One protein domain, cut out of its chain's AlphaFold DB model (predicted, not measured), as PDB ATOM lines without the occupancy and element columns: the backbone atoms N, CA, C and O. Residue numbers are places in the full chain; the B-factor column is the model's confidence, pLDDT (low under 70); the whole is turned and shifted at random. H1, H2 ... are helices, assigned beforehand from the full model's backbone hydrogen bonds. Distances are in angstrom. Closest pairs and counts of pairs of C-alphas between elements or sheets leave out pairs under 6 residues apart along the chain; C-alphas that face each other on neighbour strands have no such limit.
ATOM      1  N   LEU A 305     210.861 202.270 162.998       70.19
ATOM      2  CA  LEU A 305     209.637 203.000 163.344       70.19
ATOM      3  C   LEU A 305     208.801 203.317 162.094       70.19
ATOM      4  O   LEU A 305     207.611 202.996 162.085       70.19
ATOM      5  N   LYS A 306     209.424 203.829 161.015       72.88
ATOM      6  CA  LYS A 306     208.771 204.035 159.702       72.88
ATOM      7  C   LYS A 306     208.163 202.721 159.196       72.88
ATOM      8  O   LYS A 306     206.994 202.668 158.818       72.88
ATOM      9  N   LEU A 307     208.932 201.629 159.266       79.31
ATOM     10  CA  LEU A 307     208.478 200.295 158.860       79.31
ATOM     11  C   LEU A 307     207.267 199.807 159.675       79.31
ATOM     12  O   LEU A 307     206.350 199.201 159.113       79.31
ATOM     13  N   LYS A 308     207.249 200.060 160.990       79.88
ATOM     14  CA  LYS A 308     206.139 199.698 161.883       79.88
ATOM     15  C   LYS A 308     204.876 200.508 161.580       79.88
ATOM     16  O   LYS A 308     203.791 199.926 161.565       79.88
ATOM     17  N   GLU A 309     205.009 201.805 161.311       80.19
ATOM     18  CA  GLU A 309     203.886 202.673 160.937       80.19
ATOM     19  C   GLU A 309     203.286 202.270 159.585       80.19
ATOM     20  O   GLU A 309     202.079 202.035 159.507       80.19
ATOM     21  N   LEU A 310     204.108 202.078 158.543       82.50
ATOM     22  CA  LEU A 310     203.610 201.619 157.243       82.50
ATOM     23  C   LEU A 310     202.935 200.247 157.359       82.50
ATOM     24  O   LEU A 310     201.874 200.037 156.779       82.50
ATOM     25  N   ASN A 311     203.486 199.324 158.154       81.31
ATOM     26  CA  ASN A 311     202.829 198.045 158.433       81.31
ATOM     27  C   ASN A 311     201.462 198.216 159.109       81.31
ATOM     28  O   ASN A 311     200.563 197.426 158.834       81.31
ATOM     29  N   ALA A 312     201.286 199.213 159.981       82.69
ATOM     30  CA  ALA A 312     199.994 199.510 160.593       82.69
ATOM     31  C   ALA A 312     199.011 200.112 159.571       82.69
ATOM     32  O   ALA A 312     197.898 199.597 159.444       82.69
ATOM     33  N   LYS A 313     199.437 201.115 158.782       80.44
ATOM     34  CA  LYS A 313     198.632 201.696 157.689       80.44
ATOM     35  C   LYS A 313     198.209 200.607 156.691       80.44
ATOM     36  O   LYS A 313     197.014 200.402 156.494       80.44
ATOM     37  N   VAL A 314     199.144 199.818 156.152       80.44
ATOM     38  CA  VAL A 314     198.865 198.760 155.159       80.44
ATOM     39  C   VAL A 314     197.955 197.652 155.706       80.44
ATOM     40  O   VAL A 314     197.084 197.182 154.978       80.44
ATOM     41  N   LYS A 315     198.082 197.265 156.984       76.31
ATOM     42  CA  LYS A 315     197.192 196.264 157.614       76.31
ATOM     43  C   LYS A 315     195.779 196.774 157.911       76.31
ATOM     44  O   LYS A 315     194.899 195.958 158.167       76.31
ATOM     45  N   SER A 316     195.552 198.088 157.868       77.00
ATOM     46  CA  SER A 316     194.210 198.682 157.966       77.00
ATOM     47  C   SER A 316     193.460 198.723 156.624       77.00
ATOM     48  O   SER A 316     192.255 198.970 156.600       77.00
ATOM     49  N   LEU A 317     194.148 198.452 155.508       80.12
ATOM     50  CA  LEU A 317     193.563 198.495 154.167       80.12
ATOM     51  C   LEU A 317     192.715 197.246 153.866       80.12
ATOM     52  O   LEU A 317     193.104 196.135 154.234       80.12
ATOM     53  N   PRO A 318     191.612 197.375 153.103       75.38
ATOM     54  CA  PRO A 318     190.865 196.222 152.607       75.38
ATOM     55  C   PRO A 318     191.740 195.286 151.758       75.38
ATOM     56  O   PRO A 318     192.563 195.737 150.956       75.38
ATOM     57  N   LEU A 319     191.515 193.972 151.881       65.62
ATOM     58  CA  LEU A 319     192.361 192.902 151.319       65.62
ATOM     59  C   LEU A 319     192.589 192.956 149.796       65.62
ATOM     60  O   LEU A 319     193.611 192.454 149.331       65.62
ATOM     61  N   TYR A 320     191.730 193.634 149.029       63.44
ATOM     62  CA  TYR A 320     191.817 193.721 147.562       63.44
ATOM     63  C   TYR A 320     192.214 195.101 147.000       63.44
ATOM     64  O   TYR A 320     192.312 195.244 145.786       63.44
ATOM     65  N   VAL A 321     192.488 196.095 147.854       74.69
ATOM     66  CA  VAL A 321     192.982 197.418 147.423       74.69
ATOM     67  C   VAL A 321     194.366 197.300 146.767       74.69
ATOM     68  O   VAL A 321     195.290 196.713 147.338       74.69
ATOM     69  N   THR A 322     194.514 197.862 145.564       79.38
ATOM     70  CA  THR A 322     195.788 197.902 144.822       79.38
ATOM     71  C   THR A 322     196.748 198.940 145.415       79.38
ATOM     72  O   THR A 322     196.354 199.751 146.250       79.38
ATOM     73  N   PHE A 323     198.019 198.944 144.993       81.19
ATOM     74  CA  PHE A 323     198.959 199.971 145.458       81.19
ATOM     75  C   PHE A 323     198.519 201.383 145.054       81.19
ATOM     76  O   PHE A 323     198.454 202.245 145.918       81.19
ATOM     77  N   GLU A 324     198.136 201.600 143.793       79.94
ATOM     78  CA  GLU A 324     197.662 202.906 143.312       79.94
ATOM     79  C   GLU A 324     196.371 203.355 144.024       79.94
ATOM     80  O   GLU A 324     196.223 204.517 144.386       79.94
ATOM     81  N   GLU A 325     195.455 202.429 144.330       78.19
ATOM     82  CA  GLU A 325     194.257 202.767 145.107       78.19
ATOM     83  C   GLU A 325     194.577 203.085 146.582       78.19
ATOM     84  O   GLU A 325     193.942 203.959 147.172       78.19
ATOM     85  N   ALA A 326     195.584 202.434 147.172       79.06
ATOM     86  CA  ALA A 326     196.102 202.795 148.492       79.06
ATOM     87  C   ALA A 326     196.871 204.127 148.488       79.06
ATOM     88  O   ALA A 326     196.834 204.863 149.475       79.06
ATOM     89  N   TRP A 327     197.555 204.430 147.385       78.44
ATOM     90  CA  TRP A 327     198.313 205.655 147.165       78.44
ATOM     91  C   TRP A 327     197.389 206.871 147.215       78.44
ATOM     92  O   TRP A 327     197.533 207.716 148.100       78.44
ATOM     93  N   ASP A 328     196.379 206.893 146.342       72.44
ATOM     94  CA  ASP A 328     195.503 208.052 146.153       72.44
ATOM     95  C   ASP A 328     194.433 208.220 147.248       72.44
ATOM     96  O   ASP A 328     193.950 209.333 147.456       72.44
ATOM     97  N   LYS A 329     194.018 207.139 147.933       70.06
ATOM     98  CA  LYS A 329     192.826 207.150 148.816       70.06
ATOM     99  C   LYS A 329     193.085 206.860 150.296       70.06
ATOM    100  O   LYS A 329     192.144 206.942 151.083       70.06
ATOM    101  N   HIS A 330     194.304 206.474 150.681       66.81
ATOM    102  CA  HIS A 330     194.591 205.953 152.027       66.81
ATOM    103  C   HIS A 330     195.908 206.478 152.639       66.81
ATOM    104  O   HIS A 330     196.626 205.741 153.318       66.81
ATOM    105  N   ASP A 331     196.231 207.753 152.403       70.56
ATOM    106  CA  ASP A 331     197.306 208.507 153.077       70.56
ATOM    107  C   ASP A 331     198.706 207.856 153.049       70.56
ATOM    108  O   ASP A 331     199.562 208.119 153.908       70.56
ATOM    109  N   LEU A 332     198.975 207.034 152.024       76.62
ATOM    110  CA  LEU A 332     200.331 206.598 151.680       76.62
ATOM    111  C   LEU A 332     201.124 207.730 151.011       76.62
ATOM    112  O   LEU A 332     202.317 207.848 151.267       76.62
ATOM    113  N   VAL A 333     200.460 208.606 150.248       75.25
ATOM    114  CA  VAL A 333     201.040 209.867 149.746       75.25
ATOM    115  C   VAL A 333     201.493 210.772 150.897       75.25
ATOM    116  O   VAL A 333     202.564 211.370 150.828       75.25
ATOM    117  N   GLU A 334     200.721 210.853 151.985       74.69
ATOM    118  CA  GLU A 334     201.141 211.604 153.173       74.69
ATOM    119  C   GLU A 334     202.339 210.936 153.857       74.69
ATOM    120  O   GLU A 334     203.311 211.618 154.163       74.69
ATOM    121  N   PHE A 335     202.318 209.608 154.024       76.38
ATOM    122  CA  PHE A 335     203.456 208.861 154.574       76.38
ATOM    123  C   PHE A 335     204.735 209.050 153.739       76.38
ATOM    124  O   PHE A 335     205.812 209.250 154.290       76.38
ATOM    125  N   PHE A 336     204.627 209.048 152.410       76.94
ATOM    126  CA  PHE A 336     205.717 209.387 151.492       76.94
ATOM    127  C   PHE A 336     206.264 210.802 151.764       76.94
ATOM    128  O   PHE A 336     207.468 210.965 151.959       76.94
ATOM    129  N   PHE A 337     205.397 211.814 151.897       70.75
ATOM    130  CA  PHE A 337     205.830 213.182 152.207       70.75
ATOM    131  C   PHE A 337     206.407 213.363 153.623       70.75
ATOM    132  O   PHE A 337     207.269 214.221 153.796       70.75
ATOM    133  N   THR A 338     205.978 212.588 154.628       73.56
ATOM    134  CA  THR A 338     206.562 212.650 155.985       73.56
ATOM    135  C   THR A 338     207.865 211.865 156.119       73.56
ATOM    136  O   THR A 338     208.655 212.152 157.016       73.56
ATOM    137  N   THR A 339     208.108 210.878 155.251       67.19
ATOM    138  CA  THR A 339     209.298 210.017 155.324       67.19
ATOM    139  C   THR A 339     210.405 210.380 154.336       67.19
ATOM    140  O   THR A 339     211.564 210.108 154.652       67.19
ATOM    141  N   GLY A 340     210.083 211.032 153.211       71.06
ATOM    142  CA  GLY A 340     211.040 211.510 152.198       71.06
ATOM    143  C   GLY A 340     211.487 210.466 151.164       71.06
ATOM    144  O   GLY A 340     212.317 210.772 150.312       71.06
ATOM    145  N   GLU A 341     210.938 209.256 151.249       78.00
ATOM    146  CA  GLU A 341     211.297 208.058 150.472       78.00
ATOM    147  C   GLU A 341     210.805 208.146 149.010       78.00
ATOM    148  O   GLU A 341     210.031 209.038 148.658       78.00
ATOM    149  N   THR A 342     211.185 207.205 148.140       76.88
ATOM    150  CA  THR A 342     210.631 207.111 146.769       76.88
ATOM    151  C   THR A 342     209.289 206.363 146.719       76.88
ATOM    152  O   THR A 342     208.961 205.560 147.602       76.88
ATOM    153  N   LYS A 343     208.491 206.574 145.655       81.19
ATOM    154  CA  LYS A 343     207.243 205.809 145.438       81.19
ATOM    155  C   LYS A 343     207.554 204.319 145.252       81.19
ATOM    156  O   LYS A 343     206.792 203.462 145.692       81.19
ATOM    157  N   GLU A 344     208.708 204.019 144.671       78.88
ATOM    158  CA  GLU A 344     209.218 202.696 144.331       78.88
ATOM    159  C   GLU A 344     209.617 201.915 145.592       78.88
ATOM    160  O   GLU A 344     209.332 200.722 145.706       78.88
ATOM    161  N   GLU A 345     210.232 202.577 146.574       81.38
ATOM    162  CA  GLU A 345     210.521 201.999 147.893       81.38
ATOM    163  C   GLU A 345     209.242 201.751 148.684       81.38
ATOM    164  O   GLU A 345     209.037 200.636 149.171       81.38
ATOM    165  N   VAL A 346     208.332 202.731 148.742       82.31
ATOM    166  CA  VAL A 346     207.033 202.548 149.407       82.31
ATOM    167  C   VAL A 346     206.206 201.456 148.711       82.31
ATOM    168  O   VAL A 346     205.533 200.690 149.399       82.31
ATOM    169  N   HIS A 347     206.312 201.281 147.387       82.88
ATOM    170  CA  HIS A 347     205.682 200.171 146.658       82.88
ATOM    171  C   HIS A 347     206.287 198.814 147.019       82.88
ATOM    172  O   HIS A 347     205.550 197.904 147.405       82.88
ATOM    173  N   LYS A 348     207.620 198.671 146.958       82.38
ATOM    174  CA  LYS A 348     208.330 197.452 147.394       82.38
ATOM    175  C   LYS A 348     207.938 197.080 148.827       82.38
ATOM    176  O   LYS A 348     207.687 195.910 149.125       82.38
ATOM    177  N   LEU A 349     207.844 198.075 149.709       79.12
ATOM    178  CA  LEU A 349     207.539 197.876 151.121       79.12
ATOM    179  C   LEU A 349     206.052 197.580 151.374       79.12
ATOM    180  O   LEU A 349     205.741 196.726 152.201       79.12
ATOM    181  N   PHE A 350     205.141 198.184 150.603       82.88
ATOM    182  CA  PHE A 350     203.717 197.835 150.559       82.88
ATOM    183  C   PHE A 350     203.521 196.372 150.152       82.88
ATOM    184  O   PHE A 350     202.818 195.639 150.845       82.88
ATOM    185  N   GLN A 351     204.188 195.917 149.084       80.62
ATOM    186  CA  GLN A 351     204.134 194.514 148.658       80.62
ATOM    187  C   GLN A 351     204.672 193.582 149.752       80.62
ATOM    188  O   GLN A 351     204.006 192.616 150.107       80.62
ATOM    189  N   LYS A 352     205.820 193.908 150.362       78.12
ATOM    190  CA  LYS A 352     206.439 193.124 151.450       78.12
ATOM    191  C   LYS A 352     205.588 193.071 152.730       78.12
ATOM    192  O   LYS A 352     205.595 192.055 153.420       78.12
ATOM    193  N   ALA A 353     204.853 194.140 153.047       77.12
ATOM    194  CA  ALA A 353     203.955 194.213 154.206       77.12
ATOM    195  C   ALA A 353     202.605 193.508 153.973       77.12
ATOM    196  O   ALA A 353     202.027 192.956 154.910       77.12
ATOM    197  N   ARG A 354     202.107 193.528 152.729       70.94
ATOM    198  CA  ARG A 354     200.829 192.928 152.308       70.94
ATOM    199  C   ARG A 354     200.952 191.438 151.986       70.94
ATOM    200  O   ARG A 354     200.067 190.659 152.329       70.94
ATOM    201  N   PHE A 355     202.063 191.053 151.368       65.88
ATOM    202  CA  PHE A 355     202.422 189.689 150.996       65.88
ATOM    203  C   PHE A 355     203.783 189.330 151.615       65.88
ATOM    204  O   PHE A 355     204.800 189.311 150.915       65.88
TER     205      PHE A 355
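AT A GLANCE: This is residues 305 to 355 of the 456 residues of the protein "Uncharacterized protein ycf68" of Microthlaspi erraticum (UniProt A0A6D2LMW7). Four short helices make a small rounded cluster: H1 and H3 lie side by side, 11.6 A from centre to centre, and run opposite ways with their lines at 6 degrees, and H4 slants from its first residues near H3 to its last residues, 350 to 354, which pack on H1. H2 sits near the first part of H3, about perpendicular to it, and the link from H1, residues 316 to 322, loops round to reach it. The contacts between the helices are few, with the most between H1 and H4. The printed part has 51 residues with four named helices in the order H1, H2, H3, H4 and no named strand; its class is all helix. It is compact, with a radius of gyration of the C-alphas of 9.7 A, and spans 27 by 20 by 16 A.

HOW THE PARTS SIT: H1, residues 305 to 315, only just touches H3, residues 332 to 339, with 3 pairs of C-alphas within 8 A. Their closest C-alphas are those of Lys 306 and Thr 339, 7.4 A apart, and they run opposite ways at a shallow tilt of 6 degrees. H1 also touches H4, residues 343 to 354, which meets it with residues 350 to 354 alone; the closest C-alphas are those of Asn 311 and Ala 353, 5.8 A apart. These two run the same way at a steep tilt of 63 degrees. H2, residues 323 to 329, is apart from H1, but only just, at 8.3 A. H2 is close to H3 but not clearly touching, about perpendicular at 90 degrees, and their closest C-alphas, of Trp 327 and Val 333, are 5.6 A apart. H2 is likewise close to H4 but not clearly touching, at 77 degrees, with the closest C-alphas, of Phe 323 and His 347, 6.8 A apart. H3 and H4 are close but not clearly touching, the C-alphas of Phe 336 and Lys 343 being closest at 7.2 A; they run opposite ways at a steep tilt of 67 degrees, only just short of about perpendicular. In H1, H2, H3 and H4 every O i to N i+4 pair is within hydrogen-bond range.

IN THESE COORDINATES: H1 begins at C-alpha 305, (209.637, 203.000, 163.344), and measures 15.3 A from first to last C-alpha. H2 measures 10.0 A and H3 10.3 A. H4 measures 15.9 A and ends at C-alpha 354, (200.829, 192.928, 152.308).

THE WHOLE: The C-alphas of Tyr 320 and Gly 340 are the two farthest apart, at 26.6 A. The printed part has no cut. The link from H1 to H2 is short, and the other two are tight. The mean pLDDT of the printed part is 76.5, and residues 319 to 320, 330, 339 and 355 are under 70.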